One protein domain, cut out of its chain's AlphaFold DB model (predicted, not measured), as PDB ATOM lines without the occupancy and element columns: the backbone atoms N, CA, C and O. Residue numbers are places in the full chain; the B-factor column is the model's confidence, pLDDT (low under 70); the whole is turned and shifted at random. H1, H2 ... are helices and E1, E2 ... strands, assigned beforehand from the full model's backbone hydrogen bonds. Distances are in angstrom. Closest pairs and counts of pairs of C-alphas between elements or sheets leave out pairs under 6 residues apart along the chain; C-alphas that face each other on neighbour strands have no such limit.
ATOM      1  N   GLN A   4     161.870 170.084 215.645       92.38
ATOM      2  CA  GLN A   4     160.593 169.752 215.009       92.38
ATOM      3  C   GLN A   4     159.609 170.934 215.020       92.38
ATOM      4  O   GLN A   4     158.970 171.211 214.007       92.38
ATOM      5  N   GLN A   5     159.495 171.650 216.145       92.75
ATOM      6  CA  GLN A   5     158.647 172.844 216.244       92.75
ATOM      7  C   GLN A   5     159.138 173.954 215.308       92.75
ATOM      8  O   GLN A   5     158.337 174.546 214.586       92.75
ATOM      9  N   LEU A   6     160.453 174.184 215.271       92.19
ATOM     10  CA  LEU A   6     161.073 175.179 214.401       92.19
ATOM     11  C   LEU A   6     160.884 174.833 212.918       92.19
ATOM     12  O   LEU A   6     160.499 175.695 212.132       92.19
ATOM     13  N   LYS A   7     161.086 173.566 212.536       91.94
ATOM     14  CA  LYS A   7     160.809 173.083 211.177       91.94
ATOM     15  C   LYS A   7     159.363 173.363 210.780       91.94
ATOM     16  O   LYS A   7     159.137 173.907 209.706       91.94
ATOM     17  N   ASN A   8     158.398 172.998 211.624       91.19
ATOM     18  CA  ASN A   8     156.980 173.171 211.308       91.19
ATOM     19  C   ASN A   8     156.619 174.649 211.107       91.19
ATOM     20  O   ASN A   8     155.876 174.968 210.179       91.19
ATOM     21  N   GLN A   9     157.175 175.546 211.926       93.38
ATOM     22  CA  GLN A   9     156.985 176.986 211.767       93.38
ATOM     23  C   GLN A   9     157.549 177.482 210.429       93.38
ATOM     24  O   GLN A   9     156.812 178.052 209.628       93.38
ATOM     25  N   ILE A  10     158.827 177.193 210.147       92.19
ATOM     26  CA  ILE A  10     159.488 177.612 208.902       92.19
ATOM     27  C   ILE A  10     158.744 177.062 207.683       92.19
ATOM     28  O   ILE A  10     158.524 177.783 206.714       92.19
ATOM     29  N   LEU A  11     158.352 175.786 207.721       91.62
ATOM     30  CA  LEU A  11     157.662 175.133 206.616       91.62
ATOM     31  C   LEU A  11     156.282 175.745 206.362       91.62
ATOM     32  O   LEU A  11     155.920 175.943 205.206       91.62
ATOM     33  N   THR A  12     155.539 176.073 207.422       90.69
ATOM     34  CA  THR A  12     154.217 176.707 207.319       90.69
ATOM     35  C   THR A  12     154.329 178.088 206.680       90.69
ATOM     36  O   THR A  12     153.656 178.364 205.684       90.69
ATOM     37  N   ASP A  13     155.236 178.926 207.182       92.19
ATOM     38  CA  ASP A  13     155.464 180.268 206.639       92.19
ATOM     39  C   ASP A  13     155.937 180.197 205.182       92.19
ATOM     40  O   ASP A  13     155.491 180.958 204.315       92.19
ATOM     41  N   PHE A  14     156.808 179.234 204.880       93.06
ATOM     42  CA  PHE A  14     157.317 179.014 203.536       93.06
ATOM     43  C   PHE A  14     156.239 178.504 202.570       93.06
ATOM     44  O   PHE A  14     156.217 178.929 201.415       93.06
ATOM     45  N   TYR A  15     155.314 177.660 203.029       91.88
ATOM     46  CA  TYR A  15     154.175 177.180 202.239       91.88
ATOM     47  C   TYR A  15     153.172 178.293 201.929       91.88
ATOM     48  O   TYR A  15     152.595 178.359 200.849       91.88
ATOM     49  N   GLN A  16     152.958 179.214 202.861       88.94
ATOM     50  CA  GLN A  16     152.036 180.321 202.623       88.94
ATOM     51  C   GLN A  16     152.657 181.366 201.689       88.94
ATOM     52  O   GLN A  16     152.011 181.866 200.766       88.94
ATOM     53  N   THR A  17     153.933 181.686 201.902       89.75
ATOM     54  CA  THR A  17     154.561 182.857 201.279       89.75
ATOM     55  C   THR A  17     155.497 182.530 200.120       89.75
ATOM     56  O   THR A  17     155.832 183.427 199.347       89.75
ATOM     57  N   GLY A  18     155.977 181.293 199.997       88.62
ATOM     58  CA  GLY A  18     157.062 180.919 199.084       88.62
ATOM     59  C   GLY A  18     158.409 181.565 199.433       88.62
ATOM     60  O   GLY A  18     159.304 181.621 198.589       88.62
ATOM     61  N   ARG A  19     158.557 182.098 200.651       89.31
ATOM     62  CA  ARG A  19     159.749 182.811 201.132       89.31
ATOM     63  C   ARG A  19     160.215 182.237 202.465       89.31
ATOM     64  O   ARG A  19     159.408 181.785 203.265       89.31
ATOM     65  N   ILE A  20     161.516 182.310 202.719       90.00
ATOM     66  CA  ILE A  20     162.106 181.942 204.010       90.00
ATOM     67  C   ILE A  20     162.407 183.240 204.758       90.00
ATOM     68  O   ILE A  20     163.181 184.061 204.264       90.00
ATOM     69  N   ASP A  21     161.768 183.463 205.905       87.38
ATOM     70  CA  ASP A  21     161.857 184.705 206.691       87.38
ATOM     71  C   ASP A  21     161.563 185.986 205.878       87.38
ATOM     72  O   ASP A  21     162.158 187.043 206.103       87.38
ATOM     73  N   GLY A  22     160.688 185.898 204.870       84.00
ATOM     74  CA  GLY A  22     160.388 187.007 203.950       84.00
ATOM     75  C   GLY A  22     161.440 187.251 202.855       84.00
ATOM     76  O   GLY A  22     161.319 188.209 202.084       84.00
ATOM     77  N   TYR A  23     162.452 186.385 202.744       85.81
ATOM     78  CA  TYR A  23     163.479 186.431 201.705       85.81
ATOM     79  C   TYR A  23     163.243 185.376 200.620       85.81
ATOM     80  O   TYR A  23     162.869 184.234 200.890       85.81
ATOM     81  N   TYR A  24     163.535 185.756 199.376       85.62
ATOM     82  CA  TYR A  24     163.652 184.858 198.232       85.62
ATOM     83  C   TYR A  24     165.050 185.030 197.626       85.62
ATOM     84  O   TYR A  24     165.380 186.109 197.132       85.62
ATOM     85  N   PHE A  25     165.904 184.005 197.742       81.56
ATOM     86  CA  PHE A  25     167.330 184.068 197.373       81.56
ATOM     87  C   PHE A  25     168.056 185.312 197.922       81.56
ATOM     88  O   PHE A  25     168.752 186.023 197.200       81.56
ATOM     89  N   GLY A  26     167.867 185.608 199.213       75.81
ATOM     90  CA  GLY A  26     168.522 186.739 199.882       75.81
ATOM     91  C   GLY A  26     167.938 188.114 199.574       75.81
ATOM     92  O   GLY A  26     168.340 189.090 200.201       75.81
ATOM     93  N   LYS A  27     166.952 188.214 198.676       80.06
ATOM     94  CA  LYS A  27     166.221 189.459 198.428       80.06
ATOM     95  C   LYS A  27     164.943 189.476 199.252       80.06
ATOM     96  O   LYS A  27     164.110 188.577 199.127       80.06
ATOM     97  N   LYS A  28     164.775 190.501 200.089       82.81
ATOM     98  CA  LYS A  28     163.514 190.729 200.802       82.81
ATOM     99  C   LYS A  28     162.436 191.050 199.768       82.81
ATOM    100  O   LYS A  28     162.638 191.915 198.919       82.81
ATOM    101  N   SER A  29     161.321 190.333 199.805       76.19
ATOM    102  CA  SER A  29     160.246 190.482 198.824       76.19
ATOM    103  C   SER A  29     158.912 190.619 199.543       76.19
ATOM    104  O   SER A  29     158.533 189.742 200.310       76.19
ATOM    105  N   THR A  30     158.202 191.711 199.271       77.75
ATOM    106  CA  THR A  30     156.867 192.018 199.816       77.75
ATOM    107  C   THR A  30     155.746 191.751 198.811       77.75
ATOM    108  O   THR A  30     154.593 192.089 199.062       77.75
ATOM    109  N   SER A  31     156.075 191.168 197.653       80.38
ATOM    110  CA  SER A  31     155.083 190.872 196.618       80.38
ATOM    111  C   SER A  31     154.035 189.883 197.130       80.38
ATOM    112  O   SER A  31     154.371 188.888 197.772       80.38
ATOM    113  N   LYS A  32     152.766 190.132 196.786       80.19
ATOM    114  CA  LYS A  32     151.655 189.209 197.065       80.19
ATOM    115  C   LYS A  32     151.776 187.897 196.283       80.19
ATOM    116  O   LYS A  32     151.196 186.896 196.686       80.19
ATOM    117  N   LEU A  33     152.537 187.888 195.186       85.12
ATOM    118  CA  LEU A  33     152.768 186.685 194.393       85.12
ATOM    119  C   LEU A  33     153.684 185.717 195.149       85.12
ATOM    120  O   LEU A  33     154.701 186.123 195.725       85.12
ATOM    121  N   ASN A  34     153.324 184.434 195.130       88.38
ATOM    122  CA  ASN A  34     154.147 183.360 195.673       88.38
ATOM    123  C   ASN A  34     155.205 182.967 194.620       88.38
ATOM    124  O   ASN A  34     154.846 182.433 193.568       88.38
ATOM    125  N   PRO A  35     156.503 183.225 194.867       86.62
ATOM    126  CA  PRO A  35     157.546 183.073 193.853       86.62
ATOM    127  C   PRO A  35     157.792 181.615 193.446       86.62
ATOM    128  O   PRO A  35     158.303 181.364 192.359       86.62
ATOM    129  N   ILE A  36     157.419 180.648 194.287       91.31
ATOM    130  CA  ILE A  36     157.553 179.224 193.977       91.31
ATOM    131  C   ILE A  36     156.440 178.779 193.021       91.31
ATOM    132  O   ILE A  36     156.716 178.071 192.057       91.31
ATOM    133  N   ARG A  37     155.198 179.242 193.226       89.94
ATOM    134  CA  ARG A  37     154.102 179.016 192.263       89.94
ATOM    135  C   ARG A  37     154.417 179.655 190.911       89.94
ATOM    136  O   ARG A  37     154.237 179.022 189.877       89.94
ATOM    137  N   GLU A  38     154.985 180.857 190.931       87.62
ATOM    138  CA  GLU A  38     155.444 181.539 189.719       87.62
ATOM    139  C   GLU A  38     156.577 180.772 189.019       87.62
ATOM    140  O   GLU A  38     156.610 180.675 187.795       87.62
ATOM    141  N   PHE A  39     157.500 180.172 189.774       88.38
ATOM    142  CA  PHE A  39     158.524 179.298 189.206       88.38
ATOM    143  C   PHE A  39     157.909 178.089 188.485       88.38
ATOM    144  O   PHE A  39     158.294 177.809 187.352       88.38
ATOM    145  N   ILE A  40     156.928 177.415 189.096       86.00
ATOM    146  CA  ILE A  40     156.227 176.269 188.490       86.00
ATOM    147  C   ILE A  40     155.520 176.693 187.197       86.00
ATOM    148  O   ILE A  40     155.686 176.037 186.169       86.00
ATOM    149  N   LYS A  41     154.813 177.828 187.214       85.06
ATOM    150  CA  LYS A  41     154.177 178.408 186.021       85.06
ATOM    151  C   LYS A  41     155.187 178.679 184.904       85.06
ATOM    152  O   LYS A  41     154.957 178.353 183.742       85.06
ATOM    153  N   ASN A  42     156.348 179.230 185.248       82.06
ATOM    154  CA  ASN A  42     157.417 179.464 184.281       82.06
ATOM    155  C   ASN A  42     157.998 178.159 183.718       82.06
ATOM    156  O   ASN A  42     158.368 178.115 182.545       82.06
ATOM    157  N   CYS A  43     158.087 177.097 184.522       79.50
ATOM    158  CA  CYS A  43     158.456 175.769 184.035       79.50
ATOM    159  C   CYS A  43     157.416 175.242 183.040       79.50
ATOM    160  O   CYS A  43     157.799 174.818 181.953       79.50
ATOM    161  N   LEU A  44     156.123 175.340 183.353       75.81
ATOM    162  CA  LEU A  44     155.033 174.961 182.448       75.81
ATOM    163  C   LEU A  44     155.112 175.678 181.096       75.81
ATOM    164  O   LEU A  44     155.108 175.024 180.055       75.81
ATOM    165  N   TYR A  45     155.279 177.002 181.106       72.44
ATOM    166  CA  TYR A  45     155.420 177.788 179.879       72.44
ATOM    167  C   TYR A  45     156.638 177.355 179.051       72.44
ATOM    168  O   TYR A  45     156.541 177.129 177.850       72.44
ATOM    169  N   LYS A  46     157.799 177.188 179.696       70.25
ATOM    170  CA  LYS A  46     159.053 176.826 179.010       70.25
ATOM    171  C   LYS A  46     159.089 175.392 178.489       70.25
ATOM    172  O   LYS A  46     159.919 175.091 177.637       70.25
ATOM    173  N   THR A  47     158.258 174.519 179.046       63.75
ATOM    174  CA  THR A  47     158.163 173.106 178.660       63.75
ATOM    175  C   THR A  47     157.070 172.856 177.623       63.75
ATOM    176  O   THR A  47     156.896 171.714 177.218       63.75
ATOM    177  N   PHE A  48     156.328 173.894 177.208       62.44
ATOM    178  CA  PHE A  48     155.150 173.797 176.334       62.44
ATOM    179  C   PHE A  48     154.059 172.829 176.834       62.44
ATOM    180  O   PHE A  48     153.090 172.573 176.125       62.44
ATOM    181  N   MET A  49     154.132 172.360 178.088       59.75
ATOM    182  CA  MET A  49     153.162 171.404 178.641       59.75
ATOM    183  C   MET A  49     151.750 171.988 178.761       59.75
ATOM    184  O   MET A  49     150.777 171.245 178.754       59.75
ATOM    185  N   LEU A  50     151.623 173.316 178.814       55.56
ATOM    186  CA  LEU A  50     150.322 173.986 178.782       55.56
ATOM    187  C   LEU A  50     149.534 173.716 177.499       55.56
ATOM    188  O   LEU A  50     148.313 173.632 177.543       55.56
ATOM    189  N   GLN A  51     150.232 173.572 176.372       55.53
ATOM    190  CA  GLN A  51     149.610 173.274 175.084       55.53
ATOM    191  C   GLN A  51     149.388 171.771 174.907       55.53
ATOM    192  O   GLN A  51     148.398 171.372 174.309       55.53
ATOM    193  N   SER A  52     150.280 170.942 175.455       49.81
ATOM    194  CA  SER A  52     150.259 169.491 175.242       49.81
ATOM    195  C   SER A  52     149.257 168.730 176.111       49.81
ATOM    196  O   SER A  52     148.824 167.658 175.716       49.81
ATOM    197  N   VAL A  53     148.910 169.230 177.302       47.06
ATOM    198  CA  VAL A  53     148.216 168.406 178.315       47.06
ATOM    199  C   VAL A  53     146.783 168.890 178.595       47.06
ATOM    200  O   VAL A  53     146.091 168.312 179.425       47.06
ATOM    201  N   GLY A  54     146.315 169.974 177.956       51.31
ATOM    202  CA  GLY A  54     144.996 170.560 178.263       51.31
ATOM    203  C   GLY A  54     144.821 170.910 179.750       51.31
ATOM    204  O   GLY A  54     143.703 171.040 180.248       51.31
ATOM    205  N   VAL A  55     145.939 171.013 180.475       54.38
ATOM    206  CA  VAL A  55     145.987 171.195 181.920       54.38
ATOM    207  C   VAL A  55     145.377 172.542 182.236       54.38
ATOM    208  O   VAL A  55     145.868 173.576 181.778       54.38
ATOM    209  N   GLN A  56     144.327 172.542 183.057       56.59
ATOM    210  CA  GLN A  56     143.897 173.778 183.686       56.59
ATOM    211  C   GLN A  56     145.067 174.284 184.526       56.59
ATOM    212  O   GLN A  56     145.472 173.645 185.496       56.59
ATOM    213  N   ASP A  57     145.623 175.422 184.103       62.62
ATOM    214  CA  ASP A  57     146.858 176.041 184.601       62.62
ATOM    215  C   ASP A  57     146.978 175.977 186.141       62.62
ATOM    216  O   ASP A  57     148.054 175.770 186.694       62.62
ATOM    217  N   ASN A  58     145.856 176.091 186.858       66.12
ATOM    218  CA  ASN A  58     145.823 176.118 188.318       66.12
ATOM    219  C   ASN A  58     146.008 174.760 189.014       66.12
ATOM    220  O   ASN A  58     146.680 174.723 190.050       66.12
ATOM    221  N   ASP A  59     145.457 173.666 188.486       74.19
ATOM    222  CA  ASP A  59     145.405 172.388 189.211       74.19
ATOM    223  C   ASP A  59     146.787 171.737 189.263       74.19
ATOM    224  O   ASP A  59     147.307 171.438 190.337       74.19
ATOM    225  N   PHE A  60     147.475 171.673 188.122       78.00
ATOM    226  CA  PHE A  60     148.825 171.116 188.069       78.00
ATOM    227  C   PHE A  60     149.853 171.977 188.811       78.00
ATOM    228  O   PHE A  60     150.772 171.446 189.443       78.00
ATOM    229  N   ILE A  61     149.710 173.312 188.784       84.25
ATOM    230  CA  ILE A  61     150.548 174.189 189.614       84.25
ATOM    231  C   ILE A  61     150.348 173.843 191.091       84.25
ATOM    232  O   ILE A  61     151.329 173.774 191.836       84.25
ATOM    233  N   SER A  62     149.101 173.624 191.516       82.38
ATOM    234  CA  SER A  62     148.776 173.228 192.885       82.38
ATOM    235  C   SER A  62     149.379 171.869 193.246       82.38
ATOM    236  O   SER A  62     150.000 171.754 194.301       82.38
ATOM    237  N   ASP A  63     149.313 170.884 192.353       80.62
ATOM    238  CA  ASP A  63     149.862 169.542 192.579       80.62
ATOM    239  C   ASP A  63     151.387 169.544 192.689       80.62
ATOM    240  O   ASP A  63     151.961 168.934 193.598       80.62
ATOM    241  N   CYS A  64     152.062 170.288 191.809       84.69
ATOM    242  CA  CYS A  64     153.508 170.494 191.881       84.69
ATOM    243  C   CYS A  64     153.903 171.169 193.194       84.69
ATOM    244  O   CYS A  64     154.883 170.789 193.844       84.69
ATOM    245  N   TYR A  65     153.127 172.182 193.587       87.56
ATOM    246  CA  TYR A  65     153.337 172.914 194.825       87.56
ATOM    247  C   TYR A  65     153.183 171.991 196.034       87.56
ATOM    248  O   TYR A  65     154.081 171.910 196.868       87.56
ATOM    249  N   GLN A  66     152.093 171.231 196.098       86.94
ATOM    250  CA  GLN A  66     151.810 170.317 197.194       86.94
ATOM    251  C   GLN A  66     152.858 169.204 197.290       86.94
ATOM    252  O   GLN A  66     153.367 168.933 198.375       86.94
ATOM    253  N   THR A  67     153.252 168.623 196.157       85.00
ATOM    254  CA  THR A  67     154.284 167.578 196.088       85.00
ATOM    255  C   THR A  67     155.604 168.054 196.684       85.00
ATOM    256  O   THR A  67     156.208 167.357 197.499       85.00
ATOM    257  N   ALA A  68     156.039 169.270 196.343       87.88
ATOM    258  CA  ALA A  68     157.282 169.821 196.869       87.88
ATOM    259  C   ALA A  68     157.259 169.962 198.398       87.88
ATOM    260  O   ALA A  68     158.234 169.625 199.070       87.88
ATOM    261  N   PHE A  69     156.143 170.430 198.957       90.31
ATOM    262  CA  PHE A  69     156.023 170.644 200.396       90.31
ATOM    263  C   PHE A  69     155.762 169.364 201.191       90.31
ATOM    264  O   PHE A  69     156.201 169.287 202.336       90.31
ATOM    265  N   LEU A  70     155.153 168.339 200.590       85.81
ATOM    266  CA  LEU A  70     155.078 167.001 201.183       85.81
ATOM    267  C   LEU A  70     156.472 166.377 201.341       85.81
ATOM    268  O   LEU A  70     156.796 165.858 202.407       85.81
ATOM    269  N   GLU A  71     157.333 166.499 200.331       85.94
ATOM    270  CA  GLU A  71     158.722 166.014 200.392       85.94
ATOM    271  C   GLU A  71     159.550 166.776 201.447       85.94
ATOM    272  O   GLU A  71     160.323 166.185 202.202       85.94
ATOM    273  N   LEU A  72     159.351 168.094 201.576       83.75
ATOM    274  CA  LEU A  72     159.970 168.882 202.652       83.75
ATOM    275  C   LEU A  72     159.426 168.511 204.041       83.75
ATOM    276  O   LEU A  72     160.184 168.487 205.014       83.75
ATOM    277  N   ALA A  73     158.130 168.215 204.148       85.00
ATOM    278  CA  ALA A  73     157.504 167.768 205.388       85.00
ATOM    279  C   ALA A  73     158.023 166.392 205.824       85.00
ATOM    280  O   ALA A  73     158.214 166.178 207.021       85.00
ATOM    281  N   ALA A  74     158.318 165.499 204.878       83.31
ATOM    282  CA  ALA A  74     158.871 164.173 205.144       83.31
ATOM    283  C   ALA A  74     160.361 164.187 205.542       83.31
ATOM    284  O   ALA A  74     160.838 163.233 206.147       83.31
ATOM    285  N   MET A  75     161.107 165.257 205.243       85.06
ATOM    286  CA  MET A  75     162.533 165.372 205.586       85.06
ATOM    287  C   MET A  75     162.773 165.390 207.103       85.06
ATOM    288  O   MET A  75     162.108 166.140 207.811       85.06
ATOM    289  N   ASP A  76     163.775 164.674 207.614       90.25
ATOM    290  CA  ASP A  76     164.128 164.717 209.043       90.25
ATOM    291  C   ASP A  76     164.371 166.147 209.555       90.25
ATOM    292  O   ASP A  76     165.014 166.963 208.887       90.25
ATOM    293  N   ALA A  77     163.882 166.455 210.762       88.81
ATOM    294  CA  ALA A  77     163.969 167.803 211.329       88.81
ATOM    295  C   ALA A  77     165.415 168.285 211.504       88.81
ATOM    296  O   ALA A  77     165.716 169.425 211.161       88.81
ATOM    297  N   GLU A  78     166.309 167.408 211.963       89.94
ATOM    298  CA  GLU A  78     167.752 167.669 212.072       89.94
ATOM    299  C   GLU A  78     168.326 168.166 210.735       89.94
ATOM    300  O   GLU A  78     168.887 169.258 210.647       89.94
ATOM    301  N   LYS A  79     168.087 167.403 209.662       89.38
ATOM    302  CA  LYS A  79     168.574 167.698 208.313       89.38
ATOM    303  C   LYS A  79     167.951 168.966 207.734       89.38
ATOM    304  O   LYS A  79     168.635 169.755 207.084       89.38
ATOM    305  N   PHE A  80     166.659 169.185 207.970       89.62
ATOM    306  CA  PHE A  80     165.968 170.392 207.520       89.62
ATOM    307  C   PHE A  80     166.589 171.650 208.143       89.62
ATOM    308  O   PHE A  80     166.927 172.601 207.432       89.62
ATOM    309  N   ILE A  81     166.785 171.637 209.465       92.00
ATOM    310  CA  ILE A  81     167.382 172.749 210.212       92.00
ATOM    311  C   ILE A  81     168.854 172.941 209.835       92.00
ATOM    312  O   ILE A  81     169.314 174.074 209.689       92.00
ATOM    313  N   GLU A  82     169.590 171.861 209.587       90.56
ATOM    314  CA  GLU A  82     170.953 171.923 209.065       90.56
ATOM    315  C   GLU A  82     171.013 172.667 207.717       90.56
ATOM    316  O   GLU A  82     171.824 173.581 207.545       90.56
ATOM    317  N   ILE A  83     170.142 172.327 206.760       86.12
ATOM    318  CA  ILE A  83     170.088 172.985 205.442       86.12
ATOM    319  C   ILE A  83     169.707 174.461 205.585       86.12
ATOM    320  O   ILE A  83     170.315 175.318 204.931       86.12
ATOM    321  N   TYR A  84     168.729 174.760 206.441       87.62
ATOM    322  CA  TYR A  84     168.322 176.125 206.766       87.62
ATOM    323  C   TYR A  84     169.517 176.956 207.257       87.62
ATOM    324  O   TYR A  84     169.848 177.976 206.644       87.62
ATOM    325  N   ASN A  85     170.232 176.464 208.272       86.88
ATOM    326  CA  ASN A  85     171.343 177.168 208.918       86.88
ATOM    327  C   ASN A  85     172.603 177.265 208.045       86.88
ATOM    328  O   ASN A  85     173.334 178.247 208.127       86.88
ATOM    329  N   LYS A  86     172.863 176.288 207.165       85.06
ATOM    330  CA  LYS A  86     174.033 176.300 206.262       85.06
ATOM    331  C   LYS A  86     173.915 177.291 205.093       85.06
ATOM    332  O   LYS A  86     174.793 177.340 204.226       85.06
ATOM    333  N   SER A  87     172.824 178.048 205.004       78.69
ATOM    334  CA  SER A  87     172.568 178.956 203.887       78.69
ATOM    335  C   SER A  87     173.377 180.255 204.011       78.69
ATOM    336  O   SER A  87     172.994 181.152 204.749       78.69
ATOM    337  N   ALA A  88     174.463 180.390 203.233       76.56
ATOM    338  CA  ALA A  88     175.267 181.624 203.163       76.56
ATOM    339  C   ALA A  88     174.448 182.854 202.722       76.56
ATOM    340  O   ALA A  88     174.697 183.975 203.152       76.56
ATOM    341  N   ILE A  89     173.446 182.626 201.872       78.94
ATOM    342  CA  ILE A  89     172.415 183.600 201.521       78.94
ATOM    343  C   ILE A  89     171.131 183.128 202.193       78.94
ATOM    344  O   ILE A  89     170.714 181.996 201.958       78.94
ATOM    345  N   LYS A  90     170.499 183.973 203.013       77.56
ATOM    346  CA  LYS A  90     169.385 183.568 203.882       77.56
ATOM    347  C   LYS A  90     168.304 182.777 203.128       77.56
ATOM    348  O   LYS A  90     167.751 183.257 202.137       77.56
ATOM    349  N   GLY A  91     168.057 181.545 203.581       72.31
ATOM    350  CA  GLY A  91     167.047 180.631 203.033       72.31
ATOM    351  C   GLY A  91     167.326 180.047 201.642       72.31
ATOM    352  O   GLY A  91     166.523 179.255 201.149       72.31
ATOM    353  N   SER A  92     168.444 180.389 200.991       81.62
ATOM    354  CA  SER A  92     168.692 180.023 199.590       81.62
ATOM    355  C   SER A  92     168.833 178.520 199.363       81.62
ATOM    356  O   SER A  92     168.395 178.029 198.324       81.62
ATOM    357  N   ARG A  93     169.399 177.767 200.318       85.06
ATOM    358  CA  ARG A  93     169.562 176.314 200.161       85.06
ATOM    359  C   ARG A  93     168.242 175.569 200.287       85.06
ATOM    360  O   ARG A  93     168.011 174.656 199.503       85.06
ATOM    361  N   LEU A  94     167.370 175.968 201.218       86.00
ATOM    362  CA  LEU A  94     166.024 175.393 201.329       86.00
ATOM    363  C   LEU A  94     165.187 175.709 200.088       86.00
ATOM    364  O   LEU A  94     164.577 174.804 199.520       86.00
ATOM    365  N   ILE A  95     165.223 176.957 199.609       87.12
ATOM    366  CA  ILE A  95     164.552 177.334 198.360       87.12
ATOM    367  C   ILE A  95     165.105 176.498 197.202       87.12
ATOM    368  O   ILE A  95     164.338 175.847 196.502       87.12
ATOM    369  N   GLY A  96     166.428 176.431 197.036       83.75
ATOM    370  CA  GLY A  96     167.063 175.621 195.994       83.75
ATOM    371  C   GLY A  96     166.706 174.133 196.081       83.75
ATOM    372  O   GLY A  96     166.440 173.508 195.057       83.75
ATOM    373  N   CYS A  97     166.635 173.569 197.290       86.00
ATOM    374  CA  CYS A  97     166.180 172.199 197.524       86.00
ATOM    375  C   CYS A  97     164.731 172.003 197.053       86.00
ATOM    376  O   CYS A  97     164.446 171.050 196.333       86.00
ATOM    377  N   THR A  98     163.854 172.953 197.370       87.38
ATOM    378  CA  THR A  98     162.443 172.959 196.954       87.38
ATOM    379  C   THR A  98     162.305 173.008 195.438       87.38
ATOM    380  O   THR A  98     161.615 172.182 194.852       87.38
ATOM    381  N   LEU A  99     163.020 173.927 194.778       86.62
ATOM    382  CA  LEU A  99     163.019 174.030 193.317       86.62
ATOM    383  C   LEU A  99     163.567 172.756 192.663       86.62
ATOM    384  O   LEU A  99     163.038 172.302 191.652       86.62
ATOM    385  N   ARG A 100     164.594 172.136 193.259       82.19
ATOM    386  CA  ARG A 100     165.131 170.852 192.793       82.19
ATOM    387  C   ARG A 100     164.103 169.729 192.920       82.19
ATOM    388  O   ARG A 100     164.003 168.927 191.998       82.19
ATOM    389  N   ILE A 101     163.352 169.661 194.021       81.62
ATOM    390  CA  ILE A 101     162.261 168.689 194.185       81.62
ATOM    391  C   ILE A 101     161.220 168.896 193.085       81.62
ATOM    392  O   ILE A 101     160.888 167.936 192.398       81.62
ATOM    393  N   ILE A 102     160.780 170.137 192.860       83.56
ATOM    394  CA  ILE A 102     159.827 170.481 191.795       83.56
ATOM    395  C   ILE A 102     160.336 169.980 190.442       83.56
ATOM    396  O   ILE A 102     159.651 169.221 189.765       83.56
ATOM    397  N   VAL A 103     161.564 170.334 190.061       80.44
ATOM    398  CA  VAL A 103     162.135 169.907 188.777       80.44
ATOM    399  C   VAL A 103     162.186 168.384 188.676       80.44
ATOM    400  O   VAL A 103     161.755 167.843 187.664       80.44
ATOM    401  N   LEU A 104     162.665 167.678 189.703       74.25
ATOM    402  CA  LEU A 104     162.876 166.229 189.634       74.25
ATOM    403  C   LEU A 104     161.587 165.406 189.711       74.25
ATOM    404  O   LEU A 104     161.456 164.424 188.992       74.25
ATOM    405  N   LYS A 105     160.660 165.789 190.591       74.88
ATOM    406  CA  LYS A 105     159.430 165.040 190.889       74.88
ATOM    407  C   LYS A 105     158.237 165.493 190.062       74.88
ATOM    408  O   LYS A 105     157.266 164.757 189.952       74.88
ATOM    409  N   CYS A 106     158.280 166.693 189.500       76.62
ATOM    410  CA  CYS A 106     157.172 167.197 188.697       76.62
ATOM    411  C   CYS A 106     157.536 167.201 187.218       76.62
ATOM    412  O   CYS A 106     156.744 166.729 186.423       76.62
ATOM    413  N   PHE A 107     158.740 167.657 186.854       74.06
ATOM    414  CA  PHE A 107     159.086 167.955 185.458       74.06
ATOM    415  C   PHE A 107     160.139 167.039 184.818       74.06
ATOM    416  O   PHE A 107     160.386 167.191 183.627       74.06
ATOM    417  N   SER A 108     160.798 166.142 185.562       66.75
ATOM    418  CA  SER A 108     161.900 165.315 185.040       66.75
ATOM    419  C   SER A 108     161.521 163.839 184.959       66.75
ATOM    420  O   SER A 108     161.126 163.236 185.957       66.75
ATOM    421  N   LYS A 109     161.763 163.219 183.801       55.44
ATOM    422  CA  LYS A 109     161.722 161.759 183.656       55.44
ATOM    423  C   LYS A 109     162.994 161.131 184.241       55.44
ATOM    424  O   LYS A 109     164.102 161.598 183.963       55.44
ATOM    425  N   ASP A 110     162.857 160.055 185.014       50.41
ATOM    426  CA  ASP A 110     164.015 159.240 185.388       50.41
ATOM    427  C   ASP A 110     164.447 158.394 184.192       50.41
ATOM    428  O   ASP A 110     163.813 157.395 183.844       50.41
ATOM    429  N   ARG A 111     165.545 158.809 183.555       48.56
ATOM    430  CA  ARG A 111     166.147 158.093 182.426       48.56
ATOM    431  C   ARG A 111     166.656 156.698 182.792       48.56
ATOM    432  O   ARG A 111     166.868 155.912 181.879       48.56
ATOM    433  N   ARG A 112     166.909 156.397 184.073       49.25
ATOM    434  CA  ARG A 112     167.513 155.116 184.473       49.25
ATOM    435  C   ARG A 112     166.501 153.988 184.616       49.25
ATOM    436  O   ARG A 112     166.864 152.856 184.336       49.25
ATOM    437  N   ASN A 113     165.267 154.297 185.013       43.03
ATOM    438  CA  ASN A 113     164.280 153.272 185.366       43.03
ATOM    439  C   ASN A 113     162.967 153.344 184.582       43.03
ATOM    440  O   ASN A 113     162.095 152.528 184.853       43.03
ATOM    441  N   ASN A 114     162.794 154.315 183.669       47.94
ATOM    442  CA  ASN A 114     161.558 154.519 182.896       47.94
ATOM    443  C   ASN A 114     160.283 154.389 183.764       47.94
ATOM    444  O   ASN A 114     159.251 153.919 183.306       47.94
ATOM    445  N   ASN A 115     160.378 154.759 185.049       46.84
ATOM    446  CA  ASN A 115     159.354 154.454 186.039       46.84
ATOM    447  C   ASN A 115     158.190 155.444 185.857       46.84
ATOM    448  O   ASN A 115     158.387 156.638 186.120       46.84
ATOM    449  N   PRO A 116     156.989 154.987 185.458       45.81
ATOM    450  CA  PRO A 116     155.845 155.863 185.192       45.81
ATOM    451  C   PRO A 116     155.370 156.609 186.449       45.81
ATOM    452  O   PRO A 116     154.768 157.673 186.361       45.81
ATOM    453  N   ASN A 117     155.736 156.135 187.646       48.31
ATOM    454  CA  ASN A 117     155.428 156.786 188.919       48.31
ATOM    455  C   ASN A 117     156.482 157.812 189.378       48.31
ATOM    456  O   ASN A 117     156.348 158.364 190.473       48.31
ATOM    457  N   HIS A 118     157.545 158.055 188.600       50.56
ATOM    458  CA  HIS A 118     158.678 158.879 189.039       50.56
ATOM    459  C   HIS A 118     158.370 160.381 189.088       50.56
ATOM    460  O   HIS A 118     158.854 161.074 189.987       50.56
ATOM    461  N   SER A 119     157.577 160.885 188.139       54.03
ATOM    462  CA  SER A 119     157.163 162.287 188.130       54.03
ATOM    463  C   SER A 119     155.672 162.455 187.867       54.03
ATOM    464  O   SER A 119     155.060 161.597 187.237       54.03
ATOM    465  N   LEU A 120     155.087 163.562 188.339       58.50
ATOM    466  CA  LEU A 120     153.689 163.910 188.044       58.50
ATOM    467  C   LEU A 120     153.421 163.935 186.533       58.50
ATOM    468  O   LEU A 120     152.389 163.446 186.099       58.50
ATOM    469  N   VAL A 121     154.377 164.410 185.731       53.44
ATOM    470  CA  VAL A 121     154.283 164.389 184.261       53.44
ATOM    471  C   VAL A 121     154.277 162.960 183.709       53.44
ATOM    472  O   VAL A 121     153.507 162.663 182.805       53.44
ATOM    473  N   SER A 122     155.042 162.046 184.313       50.41
ATOM    474  CA  SER A 122     155.021 160.621 183.948       50.41
ATOM    475  C   SER A 122     153.701 159.927 184.307       50.41
ATOM    476  O   SER A 122     153.270 159.050 183.567       50.41
ATOM    477  N   LYS A 123     153.021 160.355 185.382       50.84
ATOM    478  CA  LYS A 123     151.675 159.869 185.741       50.84
ATOM    479  C   LYS A 123     150.570 160.382 184.814       50.84
ATOM    480  O   LYS A 123     149.506 159.781 184.770       50.84
ATOM    481  N   LEU A 124     150.824 161.471 184.090       51.38
ATOM    482  CA  LEU A 124     149.926 162.022 183.071       51.38
ATOM    483  C   LEU A 124     150.172 161.412 181.677       51.38
ATOM    484  O   LEU A 124     149.620 161.910 180.705       51.38
ATOM    485  N   GLY A 125     151.006 160.368 181.565       44.84
ATOM    486  CA  GLY A 125     151.295 159.694 180.292       44.84
ATOM    487  C   GLY A 125     152.326 160.405 179.410       44.84
ATOM    488  O   GLY A 125     152.573 159.977 178.288       44.84
ATOM    489  N   PHE A 126     152.979 161.463 179.903       47.38
ATOM    490  CA  PHE A 126     153.952 162.225 179.122       47.38
ATOM    491  C   PHE A 126     155.391 161.994 179.599       47.38
ATOM    492  O   PHE A 126     155.720 161.964 180.790       47.38
ATOM    493  N   GLY A 127     156.299 161.840 178.639       46.97
ATOM    494  CA  GLY A 127     157.732 161.925 178.859       46.97
ATOM    495  C   GLY A 127     158.198 163.365 178.691       46.97
ATOM    496  O   GLY A 127     157.651 164.126 177.903       46.97
ATOM    497  N   SER A 128     159.253 163.756 179.398       45.50
ATOM    498  CA  SER A 128     159.967 164.990 179.092       45.50
ATOM    499  C   SER A 128     161.474 164.744 179.161       45.50
ATOM    500  O   SER A 128     161.969 163.983 180.001       45.50
ATOM    501  N   VAL A 129     162.230 165.344 178.244       47.47
ATOM    502  CA  VAL A 129     163.686 165.199 178.174       47.47
ATOM    503  C   VAL A 129     164.334 166.554 178.378       47.47
ATOM    504  O   VAL A 129     164.100 167.493 177.620       47.47
ATOM    505  N   PHE A 130     165.209 166.639 179.383       43.25
ATOM    506  CA  PHE A 130     166.096 167.785 179.531       43.25
ATOM    507  C   PHE A 130     167.133 167.785 178.400       43.25
ATOM    508  O   PHE A 130     168.010 166.918 178.322       43.25
ATOM    509  N   ASN A 131     167.023 168.766 177.513       45.44
ATOM    510  CA  ASN A 131     167.945 169.002 176.421       45.44
ATOM    511  C   ASN A 131     169.098 169.889 176.913       45.44
ATOM    512  O   ASN A 131     168.982 171.108 177.034       45.44
ATOM    513  N   ALA A 132     170.248 169.261 177.160       37.16
ATOM    514  CA  ALA A 132     171.457 169.945 177.614       37.16
ATOM    515  C   ALA A 132     172.030 170.945 176.586       37.16
ATOM    516  O   ALA A 132     172.812 171.813 176.959       37.16
ATOM    517  N   GLY A 133     171.648 170.848 175.308       39.66
ATOM    518  CA  GLY A 133     172.130 171.743 174.252       39.66
ATOM    519  C   GLY A 133     171.475 173.125 174.256       39.66
ATOM    520  O   GLY A 133     172.070 174.079 173.766       39.66
ATOM    521  N   ASN A 134     170.268 173.251 174.813       42.72
ATOM    522  CA  ASN A 134     169.532 174.518 174.886       42.72
ATOM    523  C   ASN A 134     168.945 174.808 176.278       42.72
ATOM    524  O   ASN A 134     168.240 175.800 176.445       42.72
ATOM    525  N   TYR A 135     169.243 173.967 177.275       39.19
ATOM    526  CA  TYR A 135     168.724 174.062 178.642       39.19
ATOM    527  C   TYR A 135     167.187 174.114 178.709       39.19
ATOM    528  O   TYR A 135     166.620 174.763 179.590       39.19
ATOM    529  N   GLN A 136     166.505 173.435 177.784       40.53
ATOM    530  CA  GLN A 136     165.045 173.327 177.746       40.53
ATOM    531  C   GLN A 136     164.592 171.897 178.040       40.53
ATOM    532  O   GLN A 136     165.326 170.937 177.818       40.53
ATOM    533  N   ILE A 137     163.370 171.754 178.542       41.78
ATOM    534  CA  ILE A 137     162.717 170.460 178.740       41.78
ATOM    535  C   ILE A 137     161.708 170.308 177.602       41.78
ATOM    536  O   ILE A 137     160.827 171.151 177.463       41.78
ATOM    537  N   LEU A 138     161.876 169.276 176.777       46.19
ATOM    538  CA  LEU A 138     161.004 168.992 175.636       46.19
ATOM    539  C   LEU A 138     160.041 167.850 175.990       46.19
ATOM    540  O   LEU A 138     160.524 166.858 176.547       46.19
ATOM    541  N   PRO A 139     158.738 167.954 175.681       43.34
ATOM    542  CA  PRO A 139     157.810 166.837 175.823       43.34
ATOM    543  C   PRO A 139     158.123 165.738 174.789       43.34
ATOM    544  O   PRO A 139     158.610 166.021 173.696       43.34
ATOM    545  N   MET A 140     157.873 164.482 175.150       44.59
ATOM    546  CA  MET A 140     157.847 163.319 174.259       44.59
ATOM    547  C   MET A 140     156.608 162.493 174.590       44.59
ATOM    548  O   MET A 140     156.342 162.235 175.768       44.59
ATOM    549  N   GLU A 141     155.910 162.031 173.561       41.56
ATOM    550  CA  GLU A 141     154.913 160.972 173.698       41.56
ATOM    551  C   GLU A 141     155.610 159.688 174.162       41.56
ATOM    552  O   GLU A 141     156.712 159.347 173.715       41.56
ATOM    553  N   VAL A 142     155.025 159.026 175.159       42.88
ATOM    554  CA  VAL A 142     155.477 157.709 175.596       42.88
ATOM    555  C   VAL A 142     154.745 156.719 174.705       42.88
ATOM    556  O   VAL A 142     153.562 156.487 174.913       42.88
TER     557      VAL A 142
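This is residues 4 to 142 of the 229 residues of an uncharacterized protein of Mucilaginibacter psychrotolerans (UniProt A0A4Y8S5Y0). Helix H6 runs through the middle, crossed by the long helix H4, with H2 packed on H4 and just reaching H6. H1 and H5 lie at one end of this helical core, and a small two-stranded hairpin, E1 and E2, lies at the opposite end beside the short helices H3 and H7. The printed part has 139 residues with seven named helices and then two named strands, in the order H1 to H7, E1, E2; the sheet order is E1 - E2, antiparallel, and the class is mostly helix. It is compact, with a radius of gyration of the C-alphas of 15.6 A and spans of 43 by 32 by 29 A.

Find C-alpha 4 at (160.593, 169.752, 215.009); from there H1 runs to residue 17, 19.9 A long. Next come H2, residues 35 to 46, 16.2 A, and H3, residues 49 to 52. Look for C-alpha 57 at (146.858, 176.041, 184.601), where H4 begins; it runs 26.6 A to residue 74. H5 is residues 77 to 85, H6 residues 92 to 107, 20.9 A, and H7 residues 120 to 123. E1, residues 126 to 131, and E2, residues 136 to 141, follow; E2 ends at C-alpha 141, (154.913, 160.972, 173.698).

Start at H6, the hub, touching four helices. H4 touches it at a steep tilt of 57 degrees, opposite ways, closest at the C-alphas of Ala 68 and Ile 102, 5.7 A. H2 touches H4 at Ile 40 and Ile 61, C-alphas 6.2 A apart, and only just touches H6, with 3 pairs of C-alphas within 8 A, the closest being Ile 36 and Leu 99 at 7.6 A. H5 touches H6, C-alphas of Tyr 84 and Leu 94 5.9 A apart, and H1, C-alphas of Gln 4 and Ala 77 5.4 A apart. H7 touches H6 at the C-alphas of Cys 106 and Leu 120, 4.8 A. H3 is close to H2 but not clearly touching, C-alphas of Leu 44 and Leu 50 6.0 A apart. In the hairpin of E1 and E2, N 129 and O 138 are 2.8 A apart, within hydrogen-bond range. Every O i to N i+4 pair is within range in H1, H2, H5 and H6; H4 has 13 of 14, and H3 and H7 are too short for one.

The farthest C-alphas, Gln 5 and Glu 141, are 44.3 A apart. The printed part has no cut; the links H1 to H2 and H6 to H7 are long. Look for pLDDT under 70 at residues 47 to 58 and 108 to 142.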